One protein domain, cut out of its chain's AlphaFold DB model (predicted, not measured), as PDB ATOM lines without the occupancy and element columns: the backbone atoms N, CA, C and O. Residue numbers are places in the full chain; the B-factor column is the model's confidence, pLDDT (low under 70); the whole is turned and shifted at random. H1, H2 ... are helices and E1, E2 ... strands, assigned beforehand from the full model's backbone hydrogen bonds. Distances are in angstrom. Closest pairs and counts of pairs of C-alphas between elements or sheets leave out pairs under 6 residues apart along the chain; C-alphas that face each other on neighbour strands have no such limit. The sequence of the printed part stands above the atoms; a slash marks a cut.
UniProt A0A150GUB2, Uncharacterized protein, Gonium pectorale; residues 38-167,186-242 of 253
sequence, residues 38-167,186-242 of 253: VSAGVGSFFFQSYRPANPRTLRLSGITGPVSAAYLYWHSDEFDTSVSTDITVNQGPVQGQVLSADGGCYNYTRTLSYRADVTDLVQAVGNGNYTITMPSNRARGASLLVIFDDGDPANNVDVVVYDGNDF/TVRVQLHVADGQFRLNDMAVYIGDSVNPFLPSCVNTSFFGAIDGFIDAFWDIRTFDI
ATOM      1  N   VAL A  38     -35.193 -14.941 -40.911       96.94
ATOM      2  CA  VAL A  38     -34.013 -14.089 -41.031       96.94
ATOM      3  C   VAL A  38     -32.841 -14.914 -41.520       96.94
ATOM      4  O   VAL A  38     -32.762 -16.124 -41.302       96.94
ATOM      5  N   SER A  39     -31.893 -14.247 -42.162       95.75
ATOM      6  CA  SER A  39     -30.637 -14.869 -42.527       95.75
ATOM      7  C   SER A  39     -29.462 -13.936 -42.283       95.75
ATOM      8  O   SER A  39     -29.586 -12.710 -42.256       95.75
ATOM      9  N   ALA A  40     -28.303 -14.537 -42.062       92.38
ATOM     10  CA  ALA A  40     -27.044 -13.834 -41.899       92.38
ATOM     11  C   ALA A  40     -25.915 -14.683 -42.473       92.38
ATOM     12  O   ALA A  40     -26.037 -15.897 -42.611       92.38
ATOM     13  N   GLY A  41     -24.783 -14.062 -42.778       90.00
ATOM     14  CA  GLY A  41     -23.608 -14.800 -43.213       90.00
ATOM     15  C   GLY A  41     -22.316 -14.091 -42.879       90.00
ATOM     16  O   GLY A  41     -22.301 -12.971 -42.371       90.00
ATOM     17  N   VAL A  42     -21.223 -14.800 -43.113       87.31
ATOM     18  CA  VAL A  42     -19.873 -14.334 -42.839       87.31
ATOM     19  C   VAL A  42     -18.895 -15.032 -43.776       87.31
ATOM     20  O   VAL A  42     -19.021 -16.228 -44.033       87.31
ATOM     21  N   GLY A  43     -17.922 -14.284 -44.285       84.25
ATOM     22  CA  GLY A  43     -16.898 -14.784 -45.195       84.25
ATOM     23  C   GLY A  43     -15.483 -14.687 -44.621       84.25
ATOM     24  O   GLY A  43     -15.264 -14.646 -43.407       84.25
ATOM     25  N   SER A  44     -14.502 -14.636 -45.521       79.31
ATOM     26  CA  SER A  44     -13.080 -14.403 -45.242       79.31
ATOM     27  C   SER A  44     -12.454 -15.447 -44.312       79.31
ATOM     28  O   SER A  44     -11.601 -15.114 -43.478       79.31
ATOM     29  N   PHE A  45     -12.854 -16.713 -44.434       81.31
ATOM     30  CA  PHE A  45     -12.134 -17.819 -43.788       81.31
ATOM     31  C   PHE A  45     -10.902 -18.240 -44.598       81.31
ATOM     32  O   PHE A  45      -9.914 -18.700 -44.019       81.31
ATOM     33  N   PHE A  46     -10.928 -17.993 -45.910       76.25
ATOM     34  CA  PHE A  46      -9.824 -18.263 -46.818       76.25
ATOM     35  C   PHE A  46      -8.703 -17.227 -46.684       76.25
ATOM     36  O   PHE A  46      -8.916 -16.037 -46.901       76.25
ATOM     37  N   PHE A  47      -7.484 -17.679 -46.381       66.56
ATOM     38  CA  PHE A  47      -6.267 -16.869 -46.500       66.56
ATOM     39  C   PHE A  47      -5.133 -17.703 -47.102       66.56
ATOM     40  O   PHE A  47      -4.830 -18.799 -46.629       66.56
ATOM     41  N   GLN A  48      -4.444 -17.137 -48.102       56.47
ATOM     42  CA  GLN A  48      -3.296 -17.763 -48.784       56.47
ATOM     43  C   GLN A  48      -2.080 -18.005 -47.870       56.47
ATOM     44  O   GLN A  48      -1.182 -18.761 -48.231       56.47
ATOM     45  N   SER A  49      -2.037 -17.396 -46.680       51.34
ATOM     46  CA  SER A  49      -1.026 -17.716 -45.666       51.34
ATOM     47  C   SER A  49      -1.620 -18.684 -44.647       51.34
ATOM     48  O   SER A  49      -2.717 -18.449 -44.146       51.34
ATOM     49  N   TYR A  50      -0.896 -19.771 -44.371       50.84
ATOM     50  CA  TYR A  50      -1.228 -20.832 -43.415       50.84
ATOM     51  C   TYR A  50      -1.390 -20.241 -42.004       50.84
ATOM     52  O   TYR A  50      -0.452 -20.211 -41.207       50.84
ATOM     53  N   ARG A  51      -2.561 -19.672 -41.715       53.75
ATOM     54  CA  ARG A  51      -2.938 -19.211 -40.382       53.75
ATOM     55  C   ARG A  51      -3.724 -20.323 -39.682       53.75
ATOM     56  O   ARG A  51      -4.477 -21.026 -40.356       53.75
ATOM     57  N   PRO A  52      -3.554 -20.488 -38.356       55.78
ATOM     58  CA  PRO A  52      -4.388 -21.393 -37.569       55.78
ATOM     59  C   PRO A  52      -5.870 -21.015 -37.694       55.78
ATOM     60  O   PRO A  52      -6.184 -19.923 -38.178       55.78
ATOM     61  N   ALA A  53      -6.748 -21.925 -37.251       63.88
ATOM     62  CA  ALA A  53      -8.203 -21.782 -37.262       63.88
ATOM     63  C   ALA A  53      -8.632 -20.322 -37.057       63.88
ATOM     64  O   ALA A  53      -8.230 -19.671 -36.090       63.88
ATOM     65  N   ASN A  54      -9.375 -19.796 -38.026       75.06
ATOM     66  CA  ASN A  54      -9.584 -18.367 -38.175       75.06
ATOM     67  C   ASN A  54     -11.028 -18.032 -37.787       75.06
ATOM     68  O   ASN A  54     -11.912 -18.120 -38.644       75.06
ATOM     69  N   PRO A  55     -11.296 -17.712 -36.507       87.31
ATOM     70  CA  PRO A  55     -12.644 -17.418 -36.066       87.31
ATOM     71  C   PRO A  55     -13.182 -16.174 -36.774       87.31
ATOM     72  O   PRO A  55     -12.475 -15.179 -36.993       87.31
ATOM     73  N   ARG A  56     -14.462 -16.229 -37.116       88.06
ATOM     74  CA  ARG A  56     -15.226 -15.126 -37.692       88.06
ATOM     75  C   ARG A  56     -16.539 -14.974 -36.955       88.06
ATOM     76  O   ARG A  56     -17.069 -15.935 -36.407       88.06
ATOM     77  N   THR A  57     -17.058 -13.757 -36.933       90.94
ATOM     78  CA  THR A  57     -18.312 -13.460 -36.247       90.94
ATOM     79  C   THR A  57     -19.426 -13.289 -37.263       90.94
ATOM     80  O   THR A  57     -19.437 -12.306 -37.999       90.94
ATOM     81  N   LEU A  58     -20.376 -14.217 -37.257       91.94
ATOM     82  CA  LEU A  58     -21.669 -14.059 -37.911       91.94
ATOM     83  C   LEU A  58     -22.586 -13.279 -36.967       91.94
ATOM     84  O   LEU A  58     -22.706 -13.620 -35.789       91.94
ATOM     85  N   ARG A  59     -23.202 -12.206 -37.465       93.12
ATOM     86  CA  ARG A  59     -24.095 -11.347 -36.678       93.12
ATOM     87  C   ARG A  59     -25.537 -11.615 -37.077       93.12
ATOM     88  O   ARG A  59     -25.909 -11.325 -38.209       93.12
ATOM     89  N   LEU A  60     -26.319 -12.157 -36.155       95.50
ATOM     90  CA  LEU A  60     -27.722 -12.495 -36.355       95.50
ATOM     91  C   LEU A  60     -28.615 -11.505 -35.606       95.50
ATOM     92  O   LEU A  60     -28.376 -11.198 -34.437       95.50
ATOM     93  N   SER A  61     -29.656 -11.023 -36.272       96.00
ATOM     94  CA  SER A  61     -30.645 -10.113 -35.698       96.00
ATOM     95  C   SER A  61     -32.004 -10.320 -36.354       96.00
ATOM     96  O   SER A  61     -32.055 -10.733 -37.510       96.00
ATOM     97  N   GLY A  62     -33.074  -9.933 -35.660       96.31
ATOM     98  CA  GLY A  62     -34.436  -9.906 -36.202       96.31
ATOM     99  C   GLY A  62     -35.319 -11.082 -35.788       96.31
ATOM    100  O   GLY A  62     -36.490 -11.067 -36.128       96.31
ATOM    101  N   ILE A  63     -34.814 -12.044 -35.006       98.06
ATOM    102  CA  ILE A  63     -35.667 -13.064 -34.379       98.06
ATOM    103  C   ILE A  63     -36.520 -12.387 -33.303       98.06
ATOM    104  O   ILE A  63     -35.968 -11.810 -32.359       98.06
ATOM    105  N   THR A  64     -37.841 -12.462 -33.426       98.12
ATOM    106  CA  THR A  64     -38.805 -11.842 -32.497       98.12
ATOM    107  C   THR A  64     -39.717 -12.849 -31.796       98.12
ATOM    108  O   THR A  64     -40.362 -12.479 -30.815       98.12
ATOM    109  N   GLY A  65     -39.702 -14.120 -32.206       97.44
ATOM    110  CA  GLY A  65     -40.496 -15.187 -31.597       97.44
ATOM    111  C   GLY A  65     -39.806 -16.560 -31.589       97.44
ATOM    112  O   GLY A  65     -38.591 -16.640 -31.812       97.44
ATOM    113  N   PRO A  66     -40.526 -17.644 -31.235       97.81
ATOM    114  CA  PRO A  66     -39.975 -18.996 -31.171       97.81
ATOM    115  C   PRO A  66     -39.389 -19.469 -32.506       97.81
ATOM    116  O   PRO A  66     -40.052 -19.465 -33.539       97.81
ATOM    117  N   VAL A  67     -38.148 -19.950 -32.452       98.56
ATOM    118  CA  VAL A  67     -37.457 -20.573 -33.588       98.56
ATOM    119  C   VAL A  67     -38.036 -21.962 -33.839       98.56
ATOM    120  O   VAL A  67     -38.100 -22.778 -32.919       98.56
ATOM    121  N   SER A  68     -38.430 -22.231 -35.082       97.56
ATOM    122  CA  SER A  68     -38.959 -23.526 -35.527       97.56
ATOM    123  C   SER A  68     -37.926 -24.341 -36.306       97.56
ATOM    124  O   SER A  68     -37.948 -25.568 -36.244       97.56
ATOM    125  N   ALA A  69     -37.000 -23.670 -36.996       98.50
ATOM    126  CA  ALA A  69     -35.859 -24.299 -37.649       98.50
ATOM    127  C   ALA A  69     -34.687 -23.320 -37.781       98.50
ATOM    128  O   ALA A  69     -34.881 -22.128 -38.019       98.50
ATOM    129  N   ALA A  70     -33.456 -23.814 -37.687       98.56
ATOM    130  CA  ALA A  70     -32.273 -23.053 -38.063       98.56
ATOM    131  C   ALA A  70     -31.238 -23.935 -38.762       98.56
ATOM    132  O   ALA A  70     -30.824 -24.967 -38.236       98.56
ATOM    133  N   TYR A  71     -30.773 -23.492 -39.928       98.06
ATOM    134  CA  TYR A  71     -29.822 -24.227 -40.755       98.06
ATOM    135  C   TYR A  71     -28.562 -23.407 -40.987       98.06
ATOM    136  O   TYR A  71     -28.608 -22.287 -41.502       98.06
ATOM    137  N   LEU A  72     -27.426 -23.987 -40.612       96.25
ATOM    138  CA  LEU A  72     -26.111 -23.420 -40.855       96.25
ATOM    139  C   LEU A  72     -25.489 -24.082 -42.078       96.25
ATOM    140  O   LEU A  72     -25.324 -25.298 -42.114       96.25
ATOM    141  N   TYR A  73     -25.100 -23.264 -43.043       92.69
ATOM    142  CA  TYR A  73     -24.465 -23.664 -44.287       92.69
ATOM    143  C   TYR A  73     -23.037 -23.156 -44.340       92.69
ATOM    144  O   TYR A  73     -22.761 -22.047 -43.882       92.69
ATOM    145  N   TRP A  74     -22.133 -23.933 -44.923       89.88
ATOM    146  CA  TRP A  74     -20.779 -23.483 -45.238       89.88
ATOM    147  C   TRP A  74     -20.226 -24.221 -46.447       89.88
ATOM    148  O   TRP A  74     -20.728 -25.274 -46.839       89.88
ATOM    149  N   HIS A  75     -19.175 -23.654 -47.029       86.12
ATOM    150  CA  HIS A  75     -18.506 -24.204 -48.201       86.12
ATOM    151  C   HIS A  75     -17.000 -24.291 -47.979       86.12
ATOM    152  O   HIS A  75     -16.405 -23.372 -47.406       86.12
ATOM    153  N   SER A  76     -16.383 -25.360 -48.479       79.31
ATOM    154  CA  SER A  76     -14.933 -25.552 -48.483       79.31
ATOM    155  C   SER A  76     -14.455 -26.143 -49.801       79.31
ATOM    156  O   SER A  76     -15.056 -27.075 -50.331       79.31
ATOM    157  N   ASP A  77     -13.289 -25.689 -50.257       74.44
ATOM    158  CA  ASP A  77     -12.548 -26.392 -51.304       74.44
ATOM    159  C   ASP A  77     -11.686 -27.476 -50.669       74.44
ATOM    160  O   ASP A  77     -10.922 -27.212 -49.731       74.44
ATOM    161  N   GLU A  78     -11.774 -28.702 -51.168       65.38
ATOM    162  CA  GLU A  78     -11.063 -29.834 -50.593       65.38
ATOM    163  C   GLU A  78     -10.142 -30.501 -51.626       65.38
ATOM    164  O   GLU A  78     -10.527 -30.870 -52.735       65.38
ATOM    165  N   PHE A  79      -8.880 -30.677 -51.236       56.56
ATOM    166  CA  PHE A  79      -7.916 -31.518 -51.958       56.56
ATOM    167  C   PHE A  79      -7.661 -32.847 -51.232       56.56
ATOM    168  O   PHE A  79      -6.964 -33.709 -51.757       56.56
ATOM    169  N   ASP A  80      -8.163 -32.990 -50.005       58.12
ATOM    170  CA  ASP A  80      -7.840 -34.089 -49.103       58.12
ATOM    171  C   ASP A  80      -9.052 -34.419 -48.233       58.12
ATOM    172  O   ASP A  80      -9.425 -33.632 -47.373       58.12
ATOM    173  N   THR A  81      -9.633 -35.597 -48.449       58.56
ATOM    174  CA  THR A  81     -10.846 -36.080 -47.775       58.56
ATOM    175  C   THR A  81     -10.639 -36.435 -46.299       58.56
ATOM    176  O   THR A  81     -11.548 -36.980 -45.674       58.56
ATOM    177  N   SER A  82      -9.428 -36.245 -45.762       57.06
ATOM    178  CA  SER A  82      -9.087 -36.497 -44.357       57.06
ATOM    179  C   SER A  82      -9.320 -35.292 -43.438       57.06
ATOM    180  O   SER A  82      -9.162 -35.412 -42.221       57.06
ATOM    181  N   VAL A  83      -9.705 -34.135 -43.990       59.53
ATOM    182  CA  VAL A  83      -9.991 -32.934 -43.203       59.53
ATOM    183  C   VAL A  83     -11.382 -33.055 -42.583       59.53
ATOM    184  O   VAL A  83     -12.364 -33.328 -43.267       59.53
ATOM    185  N   SER A  84     -11.466 -32.855 -41.264       64.44
ATOM    186  CA  SER A  84     -12.753 -32.826 -40.569       64.44
ATOM    187  C   SER A  84     -13.653 -31.757 -41.179       64.44
ATOM    188  O   SER A  84     -13.224 -30.629 -41.422       64.44
ATOM    189  N   THR A  85     -14.908 -32.121 -41.399       71.75
ATOM    190  CA  THR A  85     -15.959 -31.239 -41.906       71.75
ATOM    191  C   THR A  85     -16.638 -30.468 -40.782       71.75
ATOM    192  O   THR A  85     -17.393 -29.534 -41.047       71.75
ATOM    193  N   ASP A  86     -16.381 -30.868 -39.536       83.56
ATOM    194  CA  ASP A  86     -16.995 -30.294 -38.355       83.56
ATOM    195  C   ASP A  86     -16.398 -28.923 -38.073       83.56
ATOM    196  O   ASP A  86     -15.177 -28.724 -38.046       83.56
ATOM    197  N   ILE A  87     -17.284 -27.973 -37.828       89.88
ATOM    198  CA  ILE A  87     -16.918 -26.614 -37.467       89.88
ATOM    199  C   ILE A  87     -17.181 -26.414 -35.980       89.88
ATOM    200  O   ILE A  87     -17.733 -27.269 -35.288       89.88
ATOM    201  N   THR A  88     -16.783 -25.265 -35.458       92.81
ATOM    202  CA  THR A  88     -17.144 -24.871 -34.099       92.81
ATOM    203  C   THR A  88     -17.968 -23.595 -34.137       92.81
ATOM    204  O   THR A  88     -17.569 -22.623 -34.777       92.81
ATOM    205  N   VAL A  89     -19.091 -23.590 -33.423       95.19
ATOM    206  CA  VAL A  89     -19.960 -22.426 -33.233       95.19
ATOM    207  C   VAL A  89     -20.035 -22.124 -31.744       95.19
ATOM    208  O   VAL A  89     -20.432 -22.973 -30.954       95.19
ATOM    209  N   ASN A  90     -19.617 -20.923 -31.336       94.31
ATOM    210  CA  ASN A  90     -19.577 -20.514 -29.923       94.31
ATOM    211  C   ASN A  90     -18.853 -21.530 -29.015       94.31
ATOM    212  O   ASN A  90     -19.281 -21.787 -27.897       94.31
ATOM    213  N   GLN A  91     -17.743 -22.098 -29.501       88.00
ATOM    214  CA  GLN A  91     -16.948 -23.150 -28.837       88.00
ATOM    215  C   GLN A  91     -17.591 -24.552 -28.799       88.00
ATOM    216  O   GLN A  91     -16.916 -25.503 -28.412       88.00
ATOM    217  N   GLY A  92     -18.840 -24.712 -29.250       92.94
ATOM    218  CA  GLY A  92     -19.491 -26.012 -29.413       92.94
ATOM    219  C   GLY A  92     -19.235 -26.621 -30.798       92.94
ATOM    220  O   GLY A  92     -19.252 -25.884 -31.788       92.94
ATOM    221  N   PRO A  93     -18.993 -27.939 -30.907       93.19
ATOM    222  CA  PRO A  93     -18.847 -28.591 -32.203       93.19
ATOM    223  C   PRO A  93     -20.183 -28.597 -32.954       93.19
ATOM    224  O   PRO A  93     -21.238 -28.817 -32.360       93.19
ATOM    225  N   VAL A  94     -20.127 -28.386 -34.265       94.56
ATOM    226  CA  VAL A  94     -21.266 -28.505 -35.177       94.56
ATOM    227  C   VAL A  94     -20.862 -29.421 -36.321       94.56
ATOM    228  O   VAL A  94     -19.917 -29.131 -37.057       94.56
ATOM    229  N   GLN A  95     -21.589 -30.528 -36.451       90.94
ATOM    230  CA  GLN A  95     -21.353 -31.530 -37.482       90.94
ATOM    231  C   GLN A  95     -22.199 -31.239 -38.720       90.94
ATOM    232  O   GLN A  95     -23.416 -31.082 -38.633       90.94
ATOM    233  N   GLY A  96     -21.539 -31.179 -39.875       88.50
ATOM    234  CA  GLY A  96     -22.184 -30.932 -41.160       88.50
ATOM    235  C   GLY A  96     -22.519 -32.200 -41.920       88.50
ATOM    236  O   GLY A  96     -21.683 -33.087 -42.075       88.50
ATOM    237  N   GLN A  97     -23.718 -32.239 -42.484       87.44
ATOM    238  CA  GLN A  97     -24.055 -33.130 -43.579       87.44
ATOM    239  C   GLN A  97     -23.487 -32.561 -44.884       87.44
ATOM    240  O   GLN A  97     -23.741 -31.405 -45.221       87.44
ATOM    241  N   VAL A  98     -22.759 -33.384 -45.642       84.12
ATOM    242  CA  VAL A  98     -22.344 -33.050 -47.013       84.12
ATOM    243  C   VAL A  98     -23.581 -33.007 -47.908       84.12
ATOM    244  O   VAL A  98     -24.312 -33.994 -47.986       84.12
ATOM    245  N   LEU A  99     -23.798 -31.880 -48.583       78.25
ATOM    246  CA  LEU A  99     -24.901 -31.707 -49.529       78.25
ATOM    247  C   LEU A  99     -24.526 -32.252 -50.906       78.25
ATOM    248  O   LEU A  99     -25.236 -33.083 -51.468       78.25
ATOM    249  N   SER A 100     -23.364 -31.844 -51.417       68.69
ATOM    250  CA  SER A 100     -22.787 -32.422 -52.626       68.69
ATOM    251  C   SER A 100     -21.311 -32.093 -52.822       68.69
ATOM    252  O   SER A 100     -20.755 -31.195 -52.185       68.69
ATOM    253  N   ALA A 101     -20.682 -32.866 -53.712       63.59
ATOM    254  CA  ALA A 101     -19.298 -32.724 -54.136       63.59
ATOM    255  C   ALA A 101     -19.231 -32.544 -55.654       63.59
ATOM    256  O   ALA A 101     -19.852 -33.329 -56.373       63.59
ATOM    257  N   ASP A 102     -18.456 -31.570 -56.125       64.00
ATOM    258  CA  ASP A 102     -18.225 -31.344 -57.556       64.00
ATOM    259  C   ASP A 102     -16.746 -31.032 -57.846       64.00
ATOM    260  O   ASP A 102     -15.999 -30.663 -56.940       64.00
ATOM    261  N   GLY A 103     -16.283 -31.240 -59.078       54.31
ATOM    262  CA  GLY A 103     -14.891 -31.019 -59.482       54.31
ATOM    263  C   GLY A 103     -14.636 -29.549 -59.798       54.31
ATOM    264  O   GLY A 103     -15.183 -29.056 -60.764       54.31
ATOM    265  N   GLY A 104     -13.816 -28.848 -59.006       54.38
ATOM    266  CA  GLY A 104     -13.670 -27.384 -59.090       54.38
ATOM    267  C   GLY A 104     -12.797 -26.828 -60.238       54.38
ATOM    268  O   GLY A 104     -12.042 -27.551 -60.881       54.38
ATOM    269  N   CYS A 105     -12.810 -25.492 -60.407       52.62
ATOM    270  CA  CYS A 105     -12.187 -24.711 -61.508       52.62
ATOM    271  C   CYS A 105     -10.658 -24.856 -61.606       52.62
ATOM    272  O   CYS A 105     -10.053 -24.495 -62.616       52.62
ATOM    273  N   TYR A 106     -10.011 -25.309 -60.530       54.91
ATOM    274  CA  TYR A 106      -8.569 -25.177 -60.334       54.91
ATOM    275  C   TYR A 106      -7.943 -26.470 -59.806       54.91
ATOM    276  O   TYR A 106      -7.424 -26.492 -58.695       54.91
ATOM    277  N   ASN A 107      -7.991 -27.564 -60.576       56.69
ATOM    278  CA  ASN A 107      -7.421 -28.872 -60.194       56.69
ATOM    279  C   ASN A 107      -7.819 -29.340 -58.773       56.69
ATOM    280  O   ASN A 107      -7.113 -30.148 -58.162       56.69
ATOM    281  N   TYR A 108      -8.913 -28.801 -58.223       61.59
ATOM    282  CA  TYR A 108      -9.430 -29.186 -56.921       61.59
ATOM    283  C   TYR A 108      -9.955 -30.608 -57.047       61.59
ATOM    284  O   TYR A 108     -10.629 -30.942 -58.021       61.59
ATOM    285  N   THR A 109      -9.653 -31.456 -56.066       62.59
ATOM    286  CA  THR A 109     -10.172 -32.825 -56.065       62.59
ATOM    287  C   THR A 109     -11.692 -32.817 -55.908       62.59
ATOM    288  O   THR A 109     -12.358 -33.643 -56.527       62.59
ATOM    289  N   ARG A 110     -12.229 -31.873 -55.116       69.19
ATOM    290  CA  ARG A 110     -13.658 -31.545 -55.027       69.19
ATOM    291  C   ARG A 110     -13.907 -30.213 -54.302       69.19
ATOM    292  O   ARG A 110     -13.132 -29.833 -53.429       69.19
ATOM    293  N   THR A 111     -15.003 -29.532 -54.603       75.25
ATOM    294  CA  THR A 111     -15.624 -28.538 -53.715       75.25
ATOM    295  C   THR A 111     -16.712 -29.219 -52.893       75.25
ATOM    296  O   THR A 111     -17.274 -30.224 -53.334       75.25
ATOM    297  N   LEU A 112     -16.993 -28.725 -51.687       80.31
ATOM    298  CA  LEU A 112     -18.014 -29.283 -50.802       80.31
ATOM    299  C   LEU A 112     -18.850 -28.176 -50.166       80.31
ATOM    300  O   LEU A 112     -18.307 -27.269 -49.530       80.31
ATOM    301  N   SER A 113     -20.170 -28.327 -50.257       83.94
ATOM    302  CA  SER A 113     -21.131 -27.592 -49.430       83.94
ATOM    303  C   SER A 113     -21.665 -28.479 -48.318       83.94
ATOM    304  O   SER A 113     -21.894 -29.680 -48.502       83.94
ATOM    305  N   TYR A 114     -21.922 -27.860 -47.175       88.19
ATOM    306  CA  TYR A 114     -22.402 -28.524 -45.975       88.19
ATOM    307  C   TYR A 114     -23.620 -27.812 -45.409       88.19
ATOM    308  O   TYR A 114     -23.767 -26.598 -45.564       88.19
ATOM    309  N   ARG A 115     -24.446 -28.576 -44.692       93.06
ATOM    310  CA  ARG A 115     -25.541 -28.080 -43.857       93.06
ATOM    311  C   ARG A 115     -25.500 -28.748 -42.491       93.06
ATOM    312  O   ARG A 115     -25.307 -29.957 -42.408       93.06
ATOM    313  N   ALA A 116     -25.784 -27.996 -41.439       95.25
ATOM    314  CA  ALA A 116     -26.132 -28.526 -40.127       95.25
ATOM    315  C   ALA A 116     -27.466 -27.942 -39.656       95.25
ATOM    316  O   ALA A 116     -27.731 -26.758 -39.864       95.25
ATOM    317  N   ASP A 117     -28.277 -28.766 -38.998       97.19
ATOM    318  CA  ASP A 117     -29.393 -28.282 -38.188       97.19
ATOM    319  C   ASP A 117     -28.828 -27.757 -36.862       97.19
ATOM    320  O   ASP A 117     -28.153 -28.478 -36.125       97.19
ATOM    321  N   VAL A 118     -29.046 -26.473 -36.602       98.12
ATOM    322  CA  VAL A 118     -28.590 -25.764 -35.403       98.12
ATOM    323  C   VAL A 118     -29.763 -25.136 -34.651       98.12
ATOM    324  O   VAL A 118     -29.570 -24.178 -33.902       98.12
ATOM    325  N   THR A 119     -30.976 -25.666 -34.841       98.44
ATOM    326  CA  THR A 119     -32.221 -25.142 -34.258       98.44
ATOM    327  C   THR A 119     -32.102 -24.962 -32.750       98.44
ATOM    328  O   THR A 119     -32.271 -23.846 -32.265       98.44
ATOM    329  N   ASP A 120     -31.689 -26.000 -32.018       97.69
ATOM    330  CA  ASP A 120     -31.546 -25.948 -30.556       97.69
ATOM    331  C   ASP A 120     -30.532 -24.886 -30.099       97.69
ATOM    332  O   ASP A 120     -30.744 -24.174 -29.114       97.69
ATOM    333  N   LEU A 121     -29.425 -24.741 -30.835       97.81
ATOM    334  CA  LEU A 121     -28.398 -23.742 -30.540       97.81
ATOM    335  C   LEU A 121     -28.944 -22.323 -30.732       97.81
ATOM    336  O   LEU A 121     -28.715 -21.449 -29.894       97.81
ATOM    337  N   VAL A 122     -29.650 -22.077 -31.836       98.12
ATOM    338  CA  VAL A 122     -30.230 -20.762 -32.130       98.12
ATOM    339  C   VAL A 122     -31.392 -20.460 -31.193       98.12
ATOM    340  O   VAL A 122     -31.492 -19.333 -30.724       98.12
ATOM    341  N   GLN A 123     -32.199 -21.451 -30.826       97.25
ATOM    342  CA  GLN A 123     -33.265 -21.292 -29.842       97.25
ATOM    343  C   GLN A 123     -32.714 -20.918 -28.457       97.25
ATOM    344  O   GLN A 123     -33.301 -20.087 -27.766       97.25
ATOM    345  N   ALA A 124     -31.572 -21.486 -28.058       96.94
ATOM    346  CA  ALA A 124     -30.932 -21.172 -26.783       96.94
ATOM    347  C   ALA A 124     -30.245 -19.792 -26.762       96.94
ATOM    348  O   ALA A 124     -30.205 -19.144 -25.715       96.94
ATOM    349  N   VAL A 125     -29.671 -19.354 -27.888       96.88
ATOM    350  CA  VAL A 125     -28.853 -18.126 -27.967       96.88
ATOM    351  C   VAL A 125     -29.649 -16.912 -28.460       96.88
ATOM    352  O   VAL A 125     -29.469 -15.813 -27.939       96.88
ATOM    353  N   GLY A 126     -30.530 -17.095 -29.442       97.44
ATOM    354  CA  GLY A 126     -31.308 -16.038 -30.085       97.44
ATOM    355  C   GLY A 126     -30.463 -15.080 -30.933       97.44
ATOM    356  O   GLY A 126     -29.454 -15.444 -31.529       97.44
ATOM    357  N   ASN A 127     -30.878 -13.816 -31.005       98.00
ATOM    358  CA  ASN A 127     -30.109 -12.787 -31.709       98.00
ATOM    359  C   ASN A 127     -28.731 -12.575 -31.068       98.00
ATOM    360  O   ASN A 127     -28.597 -12.553 -29.845       98.00
ATOM    361  N   GLY A 128     -27.713 -12.308 -31.886       95.94
ATOM    362  CA  GLY A 128     -26.395 -11.949 -31.388       95.94
ATOM    363  C   GLY A 128     -25.244 -12.377 -32.285       95.94
ATOM    364  O   GLY A 128     -25.375 -12.581 -33.491       95.94
ATOM    365  N   ASN A 129     -24.075 -12.472 -31.661       95.56
ATOM    366  CA  ASN A 129     -22.835 -12.832 -32.325       95.56
ATOM    367  C   ASN A 129     -22.589 -14.335 -32.197       95.56
ATOM    368  O   ASN A 129     -22.453 -14.853 -31.090       95.56
ATOM    369  N   TYR A 130     -22.438 -15.002 -33.335       95.81
ATOM    370  CA  TYR A 130     -22.029 -16.395 -33.434       95.81
ATOM    371  C   TYR A 130     -20.580 -16.448 -33.901       95.81
ATOM    372  O   TYR A 130     -20.244 -15.991 -34.995       95.81
ATOM    373  N   THR A 131     -19.698 -16.981 -33.059       94.94
ATOM    374  CA  THR A 131     -18.296 -17.190 -33.430       94.94
ATOM    375  C   THR A 131     -18.176 -18.505 -34.175       94.94
ATOM    376  O   THR A 131     -18.318 -19.563 -33.567       94.94
ATOM    377  N   ILE A 132     -17.911 -18.422 -35.473       92.31
ATOM    378  CA  ILE A 132     -17.705 -19.550 -36.370       92.31
ATOM    379  C   ILE A 132     -16.207 -19.788 -36.510       92.31
ATOM    380  O   ILE A 132     -15.468 -18.879 -36.888       92.31
ATOM    381  N   THR A 133     -15.761 -21.007 -36.244       90.31
ATOM    382  CA  THR A 133     -14.372 -21.426 -36.429       90.31
ATOM    383  C   THR A 133     -14.340 -22.607 -37.382       90.31
ATOM    384  O   THR A 133     -14.915 -23.658 -37.097       90.31
ATOM    385  N   MET A 134     -13.653 -22.423 -38.506       85.88
ATOM    386  CA  MET A 134     -13.490 -23.452 -39.529       85.88
ATOM    387  C   MET A 134     -12.232 -24.292 -39.260       85.88
ATOM    388  O   MET A 134     -11.205 -23.730 -38.859       85.88
ATOM    389  N   PRO A 135     -12.277 -25.613 -39.504       75.12
ATOM    390  CA  PRO A 135     -11.131 -26.504 -39.315       75.12
ATOM    391  C   PRO A 135     -10.057 -26.310 -40.395       75.12
ATOM    392  O   PRO A 135      -8.891 -26.635 -40.176       75.12
ATOM    393  N   SER A 136     -10.436 -25.758 -41.553       72.06
ATOM    394  CA  SER A 136      -9.553 -25.514 -42.691       72.06
ATOM    395  C   SER A 136      -9.501 -24.024 -43.042       72.06
ATOM    396  O   SER A 136     -10.482 -23.292 -42.911       72.06
ATOM    397  N   ASN A 137      -8.359 -23.579 -43.569       67.25
ATOM    398  CA  ASN A 137      -8.217 -22.265 -44.204       67.25
ATOM    399  C   ASN A 137      -8.735 -22.252 -45.656       67.25
ATOM    400  O   ASN A 137      -8.389 -21.350 -46.419       67.25
ATOM    401  N   ARG A 138      -9.498 -23.276 -46.055       75.62
ATOM    402  CA  ARG A 138     -10.115 -23.418 -47.381       75.62
ATOM    403  C   ARG A 138     -11.626 -23.261 -47.364       75.62
ATOM    404  O   ARG A 138     -12.242 -23.228 -48.427       75.62
ATOM    405  N   ALA A 139     -12.206 -23.111 -46.178       80.06
ATOM    406  CA  ALA A 139     -13.560 -22.619 -46.060       80.06
ATOM    407  C   ALA A 139     -13.655 -21.220 -46.684       80.06
ATOM    408  O   ALA A 139     -12.750 -20.394 -46.532       80.06
ATOM    409  N   ARG A 140     -14.746 -20.962 -47.401       80.62
ATOM    410  CA  ARG A 140     -14.989 -19.671 -48.060       80.62
ATOM    411  C   ARG A 140     -15.815 -18.758 -47.166       80.62
ATOM    412  O   ARG A 140     -15.356 -17.683 -46.783       80.62
ATOM    413  N   GLY A 141     -16.953 -19.274 -46.716       85.56
ATOM    414  CA  GLY A 141     -17.875 -18.594 -45.822       85.56
ATOM    415  C   GLY A 141     -18.883 -19.534 -45.193       85.56
ATOM    416  O   GLY A 141     -18.836 -20.752 -45.388       85.56
ATOM    417  N   ALA A 142     -19.776 -18.929 -44.424       89.62
ATOM    418  CA  ALA A 142     -20.912 -19.581 -43.814       89.62
ATOM    419  C   ALA A 142     -22.135 -18.665 -43.826       89.62
ATOM    420  O   ALA A 142     -22.014 -17.439 -43.765       89.62
ATOM    421  N   SER A 143     -23.317 -19.265 -43.815       92.94
ATOM    422  CA  SER A 143     -24.572 -18.553 -43.616       92.94
ATOM    423  C   SER A 143     -25.528 -19.316 -42.727       92.94
ATOM    424  O   SER A 143     -25.573 -20.540 -42.777       92.94
ATOM    425  N   LEU A 144     -26.304 -18.582 -41.951       96.25
ATOM    426  CA  LEU A 144     -27.335 -19.086 -41.069       96.25
ATOM    427  C   LEU A 144     -28.689 -18.611 -41.593       96.25
ATOM    428  O   LEU A 144     -28.891 -17.406 -41.738       96.25
ATOM    429  N   LEU A 145     -29.585 -19.553 -41.868       97.81
ATOM    430  CA  LEU A 145     -31.005 -19.319 -42.115       97.81
ATOM    431  C   LEU A 145     -31.776 -19.702 -40.855       97.81
ATOM    432  O   LEU A 145     -31.554 -20.784 -40.315       97.81
ATOM    433  N   VAL A 146     -32.680 -18.841 -40.402       98.56
ATOM    434  CA  VAL A 146     -33.538 -19.097 -39.243       98.56
ATOM    435  C   VAL A 146     -34.982 -18.867 -39.636       98.56
ATOM    436  O   VAL A 146     -35.312 -17.799 -40.144       98.56
ATOM    437  N   ILE A 147     -35.815 -19.864 -39.369       98.62
ATOM    438  CA  ILE A 147     -37.267 -19.835 -39.506       98.62
ATOM    439  C   ILE A 147     -37.866 -19.732 -38.102       98.62
ATOM    440  O   ILE A 147     -37.462 -20.459 -37.187       98.62
ATOM    441  N   PHE A 148     -38.802 -18.813 -37.915       98.62
ATOM    442  CA  PHE A 148     -39.469 -18.571 -36.638       98.62
ATOM    443  C   PHE A 148     -40.908 -18.100 -36.870       98.62
ATOM    444  O   PHE A 148     -41.352 -17.998 -38.007       98.62
ATOM    445  N   ASP A 149     -41.640 -17.883 -35.788       98.12
ATOM    446  CA  ASP A 149     -42.999 -17.335 -35.795       98.12
ATOM    447  C   ASP A 149     -43.038 -16.201 -34.771       98.12
ATOM    448  O   ASP A 149     -42.760 -16.445 -33.595       98.12
ATOM    449  N   ASP A 150     -43.294 -14.966 -35.195       97.88
ATOM    450  CA  ASP A 150     -43.408 -13.808 -34.307       97.88
ATOM    451  C   ASP A 150     -44.814 -13.599 -33.713       97.88
ATOM    452  O   ASP A 150     -44.995 -12.761 -32.819       97.88
ATOM    453  N   GLY A 151     -45.785 -14.414 -34.132       97.94
ATOM    454  CA  GLY A 151     -47.179 -14.378 -33.713       97.94
ATOM    455  C   GLY A 151     -48.066 -13.396 -34.487       97.94
ATOM    456  O   GLY A 151     -49.246 -13.274 -34.133       97.94
ATOM    457  N   ASP A 152     -47.551 -12.696 -35.503       97.69
ATOM    458  CA  ASP A 152     -48.305 -11.791 -36.371       97.69
ATOM    459  C   ASP A 152     -48.540 -12.394 -37.771       97.69
ATOM    460  O   ASP A 152     -47.761 -12.188 -38.691       97.69
ATOM    461  N   PRO A 153     -49.690 -13.037 -38.036       95.81
ATOM    462  CA  PRO A 153     -49.951 -13.619 -39.354       95.81
ATOM    463  C   PRO A 153     -50.046 -12.589 -40.497       95.81
ATOM    464  O   PRO A 153     -50.189 -12.972 -41.658       95.81
ATOM    465  N   ALA A 154     -50.022 -11.280 -40.214       95.06
ATOM    466  CA  ALA A 154     -50.079 -10.247 -41.242       95.06
ATOM    467  C   ALA A 154     -48.756 -10.049 -42.004       95.06
ATOM    468  O   ALA A 154     -48.784  -9.452 -43.087       95.06
ATOM    469  N   ASN A 155     -47.618 -10.497 -41.462       94.12
ATOM    470  CA  ASN A 155     -46.296 -10.363 -42.089       94.12
ATOM    471  C   ASN A 155     -45.691 -11.705 -42.556       94.12
ATOM    472  O   ASN A 155     -44.663 -11.682 -43.240       94.12
ATOM    473  N   ASN A 156     -46.355 -12.823 -42.255       94.75
ATOM    474  CA  ASN A 156     -45.914 -14.168 -42.592       94.75
ATOM    475  C   ASN A 156     -45.676 -14.381 -44.093       94.75
ATOM    476  O   ASN A 156     -46.344 -13.820 -44.971       94.75
ATOM    477  N   VAL A 157     -44.717 -15.258 -44.382       93.31
ATOM    478  CA  VAL A 157     -44.338 -15.679 -45.730       93.31
ATOM    479  C   VAL A 157     -44.205 -17.196 -45.820       93.31
ATOM    480  O   VAL A 157     -43.968 -17.888 -44.833       93.31
ATOM    481  N   ASP A 158     -44.285 -17.710 -47.045       92.88
ATOM    482  CA  ASP A 158     -43.868 -19.075 -47.346       92.88
ATOM    483  C   ASP A 158     -42.389 -19.072 -47.758       92.88
ATOM    484  O   ASP A 158     -41.984 -18.358 -48.682       92.88
ATOM    485  N   VAL A 159     -41.574 -19.893 -47.099       92.62
ATOM    486  CA  VAL A 159     -40.141 -20.037 -47.375       92.62
ATOM    487  C   VAL A 159     -39.873 -21.415 -47.963       92.62
ATOM    488  O   VAL A 159     -40.072 -22.437 -47.312       92.62
ATOM    489  N   VAL A 160     -39.373 -21.452 -49.198       90.94
ATOM    490  CA  VAL A 160     -38.929 -22.691 -49.852       90.94
ATOM    491  C   VAL A 160     -37.407 -22.714 -49.880       90.94
ATOM    492  O   VAL A 160     -36.786 -21.808 -50.436       90.94
ATOM    493  N   VAL A 161     -36.802 -23.746 -49.294       91.56
ATOM    494  CA  VAL A 161     -35.346 -23.848 -49.160       91.56
ATOM    495  C   VAL A 161     -34.796 -24.906 -50.101       91.56
ATOM    496  O   VAL A 161     -35.152 -26.082 -50.025       91.56
ATOM    497  N   TYR A 162     -33.885 -24.467 -50.958       88.81
ATOM    498  CA  TYR A 162     -33.101 -25.303 -51.852       88.81
ATOM    499  C   TYR A 162     -31.638 -25.223 -51.444       88.81
ATOM    500  O   TYR A 162     -31.117 -24.127 -51.243       88.81
ATOM    501  N   ASP A 163     -30.972 -26.367 -51.330       88.44
ATOM    502  CA  ASP A 163     -29.558 -26.413 -50.986       88.44
ATOM    503  C   ASP A 163     -28.786 -27.466 -51.782       88.44
ATOM    504  O   ASP A 163     -29.341 -28.401 -52.364       88.44
ATOM    505  N   GLY A 164     -27.481 -27.239 -51.895       83.62
ATOM    506  CA  GLY A 164     -26.589 -28.050 -52.703       83.62
ATOM    507  C   GLY A 164     -25.211 -27.420 -52.861       83.62
ATOM    508  O   GLY A 164     -24.851 -26.436 -52.215       83.62
ATOM    509  N   ASN A 165     -24.446 -28.025 -53.746       76.69
ATOM    510  CA  ASN A 165     -23.176 -27.567 -54.273       76.69
ATOM    511  C   ASN A 165     -23.282 -27.698 -55.789       76.69
ATOM    512  O   ASN A 165     -23.419 -28.809 -56.306       76.69
ATOM    513  N   ASP A 166     -23.286 -26.557 -56.453       67.25
ATOM    514  CA  ASP A 166     -23.351 -26.444 -57.899       67.25
ATOM    515  C   ASP A 166     -22.082 -25.719 -58.335       67.25
ATOM    516  O   ASP A 166     -21.795 -24.609 -57.877       67.25
ATOM    517  N   PHE A 167     -21.294 -26.391 -59.166       63.78
ATOM    518  CA  PHE A 167     -20.070 -25.858 -59.714       63.78
ATOM    519  C   PHE A 167     -20.091 -25.964 -61.248       63.78
ATOM    520  O   PHE A 167     -20.546 -26.942 -61.843       63.78
ATOM    521  N   THR A 186     -45.303 -10.356 -52.742       88.56
ATOM    522  CA  THR A 186     -43.978 -10.255 -53.369       88.56
ATOM    523  C   THR A 186     -43.296 -11.612 -53.322       88.56
ATOM    524  O   THR A 186     -43.252 -12.234 -52.265       88.56
ATOM    525  N   VAL A 187     -42.690 -12.033 -54.431       85.69
ATOM    526  CA  VAL A 187     -41.823 -13.216 -54.454       85.69
ATOM    527  C   VAL A 187     -40.374 -12.779 -54.577       85.69
ATOM    528  O   VAL A 187     -40.025 -11.956 -55.425       85.69
ATOM    529  N   ARG A 188     -39.519 -13.336 -53.718       86.69
ATOM    530  CA  ARG A 188     -38.087 -13.047 -53.695       86.69
ATOM    531  C   ARG A 188     -37.282 -14.336 -53.732       86.69
ATOM    532  O   ARG A 188     -37.689 -15.338 -53.157       86.69
ATOM    533  N   VAL A 189     -36.116 -14.272 -54.360       84.75
ATOM    534  CA  VAL A 189     -35.089 -15.315 -54.280       84.75
ATOM    535  C   VAL A 189     -33.904 -14.740 -53.530       84.75
ATOM    536  O   VAL A 189     -33.367 -13.710 -53.934       84.75
ATOM    537  N   GLN A 190     -33.493 -15.401 -52.451       88.06
ATOM    538  CA  GLN A 190     -32.269 -15.072 -51.735       88.06
ATOM    539  C   GLN A 190     -31.220 -16.147 -52.012       88.06
ATOM    540  O   GLN A 190     -31.430 -17.319 -51.716       88.06
ATOM    541  N   LEU A 191     -30.100 -15.745 -52.606       85.44
ATOM    542  CA  LEU A 191     -28.973 -16.618 -52.904       85.44
ATOM    543  C   LEU A 191     -27.886 -16.439 -51.856       85.44
ATOM    544  O   LEU A 191     -27.568 -15.310 -51.483       85.44
ATOM    545  N   HIS A 192     -27.327 -17.564 -51.423       87.50
ATOM    546  CA  HIS A 192     -26.207 -17.676 -50.497       87.50
ATOM    547  C   HIS A 192     -25.094 -18.411 -51.237       87.50
ATOM    548  O   HIS A 192     -25.193 -19.618 -51.448       87.50
ATOM    549  N   VAL A 193     -24.087 -17.679 -51.706       81.12
ATOM    550  CA  VAL A 193     -23.134 -18.183 -52.703       81.12
ATOM    551  C   VAL A 193     -21.712 -18.086 -52.168       81.12
ATOM    552  O   VAL A 193     -21.335 -17.093 -51.547       81.12
ATOM    553  N   ALA A 194     -20.933 -19.142 -52.394       79.12
ATOM    554  CA  ALA A 194     -19.530 -19.232 -52.015       79.12
ATOM    555  C   ALA A 194     -18.593 -18.865 -53.177       79.12
ATOM    556  O   ALA A 194     -18.977 -18.918 -54.338       79.12
ATOM    557  N   ASP A 195     -17.335 -18.571 -52.842       70.81
ATOM    558  CA  ASP A 195     -16.241 -18.268 -53.779       70.81
ATOM    559  C   ASP A 195     -16.460 -17.029 -54.670       70.81
ATOM    560  O   ASP A 195     -15.911 -16.951 -55.765       70.81
ATOM    561  N   GLY A 196     -17.175 -16.011 -54.173       62.09
ATOM    562  CA  GLY A 196     -17.166 -14.673 -54.777       62.09
ATOM    563  C   GLY A 196     -15.744 -14.093 -54.779       62.09
ATOM    564  O   GLY A 196     -15.185 -13.758 -53.727       62.09
ATOM    565  N   GLN A 197     -15.100 -14.031 -55.946       59.22
ATOM    566  CA  GLN A 197     -13.721 -13.550 -56.076       59.22
ATOM    567  C   GLN A 197     -13.704 -12.048 -56.357       59.22
ATOM    568  O   GLN A 197     -14.455 -11.545 -57.173       59.22
ATOM    569  N   PHE A 198     -12.771 -11.298 -55.771       56.16
ATOM    570  CA  PHE A 198     -12.703  -9.849 -56.018       56.16
ATOM    571  C   PHE A 198     -12.157  -9.443 -57.398       56.16
ATOM    572  O   PHE A 198     -12.304  -8.292 -57.807       56.16
ATOM    573  N   ARG A 199     -11.420 -10.337 -58.073       53.38
ATOM    574  CA  ARG A 199     -10.755 -10.045 -59.363       53.38
ATOM    575  C   ARG A 199     -11.555 -10.498 -60.566       53.38
ATOM    576  O   ARG A 199     -11.215 -10.118 -61.684       53.38
ATOM    577  N   LEU A 200     -12.549 -11.340 -60.333       53.53
ATOM    578  CA  LEU A 200     -13.428 -11.862 -61.354       53.53
ATOM    579  C   LEU A 200     -14.810 -11.377 -60.993       53.53
ATOM    580  O   LEU A 200     -15.207 -11.419 -59.840       53.53
ATOM    581  N   ASN A 201     -15.517 -10.860 -61.975       50.72
ATOM    582  CA  ASN A 201     -16.887 -10.505 -61.716       50.72
ATOM    583  C   ASN A 201     -17.733 -11.780 -61.675       50.72
ATOM    584  O   ASN A 201     -17.553 -12.659 -62.525       50.72
ATOM    585  N   ASP A 202     -18.648 -11.847 -60.714       54.31
ATOM    586  CA  ASP A 202     -19.567 -12.970 -60.567       54.31
ATOM    587  C   ASP A 202     -20.478 -13.133 -61.789       54.31
ATOM    588  O   ASP A 202     -20.736 -12.200 -62.557       54.31
ATOM    589  N   MET A 203     -20.950 -14.363 -61.994       53.25
ATOM    590  CA  MET A 203     -21.807 -14.698 -63.124       53.25
ATOM    591  C   MET A 203     -23.231 -14.154 -62.947       53.25
ATOM    592  O   MET A 203     -23.677 -13.755 -61.869       53.25
ATOM    593  N   ALA A 204     -23.958 -14.138 -64.057       57.91
ATOM    594  CA  ALA A 204     -25.357 -13.770 -64.097       57.91
ATOM    595  C   ALA A 204     -26.263 -14.862 -63.521       57.91
ATOM    596  O   ALA A 204     -26.070 -16.046 -63.795       57.91
ATOM    597  N   VAL A 205     -27.295 -14.435 -62.795       64.94
ATOM    598  CA  VAL A 205     -28.399 -15.292 -62.355       64.94
ATOM    599  C   VAL A 205     -29.542 -15.151 -63.358       64.94
ATOM    600  O   VAL A 205     -29.998 -14.037 -63.624       64.94
ATOM    601  N   TYR A 206     -30.012 -16.274 -63.903       65.31
ATOM    602  CA  TYR A 206     -31.144 -16.330 -64.834       65.31
ATOM    603  C   TYR A 206     -32.387 -16.845 -64.114       65.31
ATOM    604  O   TYR A 206     -32.311 -17.804 -63.349       65.31
ATOM    605  N   ILE A 207     -33.533 -16.206 -64.360       65.38
ATOM    606  CA  ILE A 207     -34.808 -16.534 -63.716       65.38
ATOM    607  C   ILE A 207     -35.851 -16.752 -64.814       65.38
ATOM    608  O   ILE A 207     -36.215 -15.817 -65.531       65.38
ATOM    609  N   GLY A 208     -36.296 -18.005 -64.954       64.12
ATOM    610  CA  GLY A 208     -37.166 -18.453 -66.046       64.12
ATOM    611  C   GLY A 208     -36.491 -18.401 -67.425       64.12
ATOM    612  O   GLY A 208     -35.272 -18.492 -67.544       64.12
ATOM    613  N   ASP A 209     -37.308 -18.224 -68.464       57.97
ATOM    614  CA  ASP A 209     -36.881 -18.147 -69.875       57.97
ATOM    615  C   ASP A 209     -36.502 -16.712 -70.288       57.97
ATOM    616  O   ASP A 209     -35.976 -16.451 -71.375       57.97
ATOM    617  N   SER A 210     -36.824 -15.749 -69.428       47.31
ATOM    618  CA  SER A 210     -36.575 -14.334 -69.637       47.31
ATOM    619  C   SER A 210     -35.143 -13.981 -69.274       47.31
ATOM    620  O   SER A 210     -34.722 -14.043 -68.121       47.31
ATOM    621  N   VAL A 211     -34.414 -13.521 -70.285       41.50
ATOM    622  CA  VAL A 211     -33.135 -12.838 -70.136       41.50
ATOM    623  C   VAL A 211     -33.357 -11.586 -69.285       41.50
ATOM    624  O   VAL A 211     -33.875 -10.586 -69.779       41.50
ATOM    625  N   ASN A 212     -32.942 -11.607 -68.021       41.50
ATOM    626  CA  ASN A 212     -32.422 -10.389 -67.418       41.50
ATOM    627  C   ASN A 212     -30.914 -10.404 -67.702       41.50
ATOM    628  O   ASN A 212     -30.215 -11.258 -67.155       41.50
ATOM    629  N   PRO A 213     -30.399  -9.581 -68.632       41.81
ATOM    630  CA  PRO A 213     -29.002  -9.638 -69.016       41.81
ATOM    631  C   PRO A 213     -28.170  -8.968 -67.924       41.81
ATOM    632  O   PRO A 213     -27.727  -7.834 -68.066       41.81
ATOM    633  N   PHE A 214     -27.884  -9.694 -66.855       44.62
ATOM    634  CA  PHE A 214     -26.520  -9.652 -66.358       44.62
ATOM    635  C   PHE A 214     -25.760 -10.542 -67.350       44.62
ATOM    636  O   PHE A 214     -26.169 -11.661 -67.645       44.62
ATOM    637  N   LEU A 215     -24.819  -9.979 -68.099       35.75
ATOM    638  CA  LEU A 215     -24.282 -10.644 -69.291       35.75
ATOM    639  C   LEU A 215     -23.307 -11.772 -68.914       35.75
ATOM    640  O   LEU A 215     -22.642 -11.675 -67.881       35.75
ATOM    641  N   PRO A 216     -23.146 -12.796 -69.772       35.66
ATOM    642  CA  PRO A 216     -22.195 -13.872 -69.556       35.66
ATOM    643  C   PRO A 216     -20.783 -13.372 -69.845       35.66
ATOM    644  O   PRO A 216     -20.405 -13.116 -70.985       35.66
ATOM    645  N   SER A 217     -20.003 -13.206 -68.789       39.00
ATOM    646  CA  SER A 217     -18.545 -13.338 -68.765       39.00
ATOM    647  C   SER A 217     -18.102 -13.123 -67.323       39.00
ATOM    648  O   SER A 217     -18.813 -12.466 -66.566       39.00
ATOM    649  N   CYS A 218     -16.901 -13.568 -66.962       40.12
ATOM    650  CA  CYS A 218     -16.231 -13.200 -65.708       40.12
ATOM    651  C   CYS A 218     -15.904 -11.687 -65.618       40.12
ATOM    652  O   CYS A 218     -14.908 -11.297 -65.011       40.12
ATOM    653  N   VAL A 219     -16.684 -10.829 -66.290       40.31
ATOM    654  CA  VAL A 219     -16.591  -9.374 -66.327       40.31
ATOM    655  C   VAL A 219     -17.992  -8.695 -66.408       40.31
ATOM    656  O   VAL A 219     -18.291  -8.048 -67.401       40.31
ATOM    657  N   ASN A 220     -18.848  -8.748 -65.364       37.44
ATOM    658  CA  ASN A 220     -19.670  -7.596 -64.887       37.44
ATOM    659  C   ASN A 220     -20.288  -7.759 -63.464       37.44
ATOM    660  O   ASN A 220     -20.521  -8.844 -62.965       37.44
ATOM    661  N   THR A 221     -20.546  -6.624 -62.820       41.56
ATOM    662  CA  THR A 221     -20.564  -6.317 -61.377       41.56
ATOM    663  C   THR A 221     -21.748  -6.827 -60.516       41.56
ATOM    664  O   THR A 221     -22.244  -6.066 -59.682       41.56
ATOM    665  N   SER A 222     -22.249  -8.052 -60.681       42.22
ATOM    666  CA  SER A 222     -23.497  -8.499 -60.014       42.22
ATOM    667  C   SER A 222     -23.394  -8.727 -58.489       42.22
ATOM    668  O   SER A 222     -24.395  -8.581 -57.784       42.22
ATOM    669  N   PHE A 223     -22.197  -8.976 -57.951       44.78
ATOM    670  CA  PHE A 223     -21.949  -9.222 -56.521       44.78
ATOM    671  C   PHE A 223     -20.719  -8.441 -56.016       44.78
ATOM    672  O   PHE A 223     -19.733  -8.988 -55.542       44.78
ATOM    673  N   PHE A 224     -20.738  -7.108 -56.111       35.16
ATOM    674  CA  PHE A 224     -19.742  -6.307 -55.383       35.16
ATOM    675  C   PHE A 224     -20.112  -6.222 -53.905       35.16
ATOM    676  O   PHE A 224     -21.162  -5.677 -53.570       35.16
ATOM    677  N   GLY A 225     -19.229  -6.708 -53.033       36.03
ATOM    678  CA  GLY A 225     -19.327  -6.536 -51.589       36.03
ATOM    679  C   GLY A 225     -19.829  -7.789 -50.892       36.03
ATOM    680  O   GLY A 225     -21.033  -8.058 -50.867       36.03
ATOM    681  N   ALA A 226     -18.882  -8.471 -50.263       45.00
ATOM    682  CA  ALA A 226     -19.129  -9.405 -49.189       45.00
ATOM    683  C   ALA A 226     -20.142  -8.867 -48.173       45.00
ATOM    684  O   ALA A 226     -20.260  -7.654 -47.982       45.00
ATOM    685  N   ILE A 227     -20.805  -9.766 -47.448       51.34
ATOM    686  CA  ILE A 227     -21.734  -9.420 -46.355       51.34
ATOM    687  C   ILE A 227     -21.110  -8.450 -45.332       51.34
ATOM    688  O   ILE A 227     -21.815  -7.659 -44.710       51.34
ATOM    689  N   ASP A 228     -19.788  -8.479 -45.168       48.75
ATOM    690  CA  ASP A 228     -19.026  -7.636 -44.245       48.75
ATOM    691  C   ASP A 228     -18.315  -6.441 -44.913       48.75
ATOM    692  O   ASP A 228     -17.585  -5.707 -44.246       48.75
ATOM    693  N   GLY A 229     -18.530  -6.214 -46.215       45.47
ATOM    694  CA  GLY A 229     -17.900  -5.134 -46.977       45.47
ATOM    695  C   GLY A 229     -16.399  -5.321 -47.216       45.47
ATOM    696  O   GLY A 229     -15.749  -4.392 -47.705       45.47
ATOM    697  N   PHE A 230     -15.833  -6.490 -46.891       52.03
ATOM    698  CA  PHE A 230     -14.430  -6.788 -47.146       52.03
ATOM    699  C   PHE A 230     -14.202  -7.308 -48.567       52.03
ATOM    700  O   PHE A 230     -14.958  -8.103 -49.122       52.03
ATOM    701  N   ILE A 231     -13.096  -6.856 -49.153       55.69
ATOM    702  CA  ILE A 231     -12.496  -7.490 -50.328       55.69
ATOM    703  C   ILE A 231     -12.029  -8.887 -49.882       55.69
ATOM    704  O   ILE A 231     -11.463  -8.997 -48.795       55.69
ATOM    705  N   ASP A 232     -12.253  -9.927 -50.696       59.72
ATOM    706  CA  ASP A 232     -11.865 -11.320 -50.397       59.72
ATOM    707  C   ASP A 232     -12.665 -12.016 -49.278       59.72
ATOM    708  O   ASP A 232     -12.113 -12.796 -48.491       59.72
ATOM    709  N   ALA A 233     -13.976 -11.772 -49.171       67.62
ATOM    710  CA  ALA A 233     -14.795 -12.580 -48.265       67.62
ATOM    711  C   ALA A 233     -15.303 -13.893 -48.852       67.62
ATOM    712  O   ALA A 233     -15.632 -14.780 -48.071       67.62
ATOM    713  N   PHE A 234     -15.291 -14.070 -50.177       75.44
ATOM    714  CA  PHE A 234     -15.644 -15.340 -50.823       75.44
ATOM    715  C   PHE A 234     -17.023 -15.883 -50.412       75.44
ATOM    716  O   PHE A 234     -17.245 -17.095 -50.446       75.44
ATOM    717  N   TRP A 235     -17.923 -15.012 -49.957       81.44
ATOM    718  CA  TRP A 235     -19.250 -15.396 -49.506       81.44
ATOM    719  C   TRP A 235     -20.217 -14.229 -49.595       81.44
ATOM    720  O   TRP A 235     -20.026 -13.187 -48.952       81.44
ATOM    721  N   ASP A 236     -21.298 -14.453 -50.326       77.62
ATOM    722  CA  ASP A 236     -22.245 -13.420 -50.688       77.62
ATOM    723  C   ASP A 236     -23.678 -13.856 -50.405       77.62
ATOM    724  O   ASP A 236     -24.076 -14.994 -50.660       77.62
ATOM    725  N   ILE A 237     -24.471 -12.916 -49.884       80.75
ATOM    726  CA  ILE A 237     -25.926 -13.039 -49.813       80.75
ATOM    727  C   ILE A 237     -26.534 -11.933 -50.667       80.75
ATOM    728  O   ILE A 237     -26.203 -10.748 -50.511       80.75
ATOM    729  N   ARG A 238     -27.430 -12.310 -51.578       79.62
ATOM    730  CA  ARG A 238     -28.174 -11.370 -52.425       79.62
ATOM    731  C   ARG A 238     -29.621 -11.783 -52.544       79.62
ATOM    732  O   ARG A 238     -29.926 -12.961 -52.655       79.62
ATOM    733  N   THR A 239     -30.502 -10.790 -52.533       82.06
ATOM    734  CA  THR A 239     -31.942 -10.988 -52.685       82.06
ATOM    735  C   THR A 239     -32.405 -10.318 -53.969       82.06
ATOM    736  O   THR A 239     -32.096  -9.151 -54.202       82.06
ATOM    737  N   PHE A 240     -33.158 -11.051 -54.777       79.12
ATOM    738  CA  PHE A 240     -33.748 -10.595 -56.026       79.12
ATOM    739  C   PHE A 240     -35.266 -10.591 -55.881       79.12
ATOM    740  O   PHE A 240     -35.839 -11.567 -55.399       79.12
ATOM    741  N   ASP A 241     -35.915  -9.505 -56.294       82.56
ATOM    742  CA  ASP A 241     -37.365  -9.491 -56.478       82.56
ATOM    743  C   ASP A 241     -37.686 -10.171 -57.807       82.56
ATOM    744  O   ASP A 241     -37.180  -9.770 -58.858       82.56
ATOM    745  N   ILE A 242     -38.495 -11.224 -57.738       79.44
ATOM    746  CA  ILE A 242     -38.867 -12.034 -58.894       79.44
ATOM    747  C   ILE A 242     -40.371 -12.021 -59.149       79.44
ATOM    748  O   ILE A 242     -40.874 -12.836 -59.921       79.44
TER     749      ILE A 242
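AT A GLANCE: This is residues 38 to 167 and 186 to 242 of the 253 residues of an uncharacterized protein of Gonium pectorale (UniProt A0A150GUB2). A stack of three sheets: a twisted five-stranded sheet lies in the middle, a four-stranded sheet covers part of one face, and the hairpin of E11 and E12 splays out over the other, meeting it mainly near residues 194 and 235. The short helix H1 packs on E3, E10 runs separately beside the stack, and a long loop, residues 195 to 234, reaches outward beyond the hairpin. The 187 printed residues hold E1 to E7, H1, then E8 to E12; the class is mostly strand, though under half of the residues are in named elements. The sheets, each antiparallel, run E1 E9 E3 E7 E6, E2 E8 E4 E5, and E11 E12. The whole is compact, with a radius of gyration of the C-alphas of 16.8 A and spans of 49 by 45 by 28 A.

IN THESE COORDINATES: E1, residues 38 to 42, begins at C-alpha 38 (-34.013, -14.089, -41.031). E2 is residues 56 to 60, and E3, residues 67 to 78, is the longest strand at 32.7 A. E4, 87 to 89, E5, 92 to 94, and E6, 97 to 102, precede E7, 110 to 117, 23.3 A. H1 is 119 to 125 and E8 128 to 133. E9, 139 to 148, covers 27.9 A, and E10, 157 to 163, 19.0 A. E11, 188 to 194, covers 19.6 A, and E12, 235 to 241, 20.3 A, ending at C-alpha 241 (-37.365, -9.491, -56.478).

HOW THE PARTS SIT: In the five-stranded sheet, N 40 and O 144 of E1 and E9 are 2.9 A apart, N 71 and O 145 of E3 and E9 2.8 A, N 76 and O 112 of E3 and E7 2.9 A, and N 99 and O 113 of E6 and E7 2.9 A. The four-stranded sheet faces it at 9.7 A centre to centre, strands at 29 degrees; the closest C-alphas of E1 and E2 are Val 42 and Leu 58, 5.3 A. There the pairing of E8 is staggered: N 58 and O 130 of E2 and E8 are within hydrogen-bond range at 2.9 A, and N 133 and O 88 of E8 and E4 at 2.8 A. In the hairpin E4 and E5, N 89 and O 92 are 2.8 A apart; E5 runs on into E6 at 49 degrees. H1 stands up from the five-stranded sheet over E3, at a height of 7.9 A, with every O i to N i+4 pair within hydrogen-bond range. In the hairpin E11 and E12, N 191 and O 238 are 2.8 A apart; the closest C-alphas of E12 and E9 are Trp 235 and Gly 141, 5.1 A. E10 pairs with no named strand and is near E11.

THE WHOLE: The C-alphas of Asn 107 and Asp 152, the two farthest apart, are 50.3 A from each other. Residues 168 to 185 are not printed; C-alphas 167 and 186 across the cut are 29.2 A apart. The links E1 to E2 and E11 to E12 are long. Mean pLDDT of the printed part is 77.0; 66 residues are under 70, among them 196 to 233.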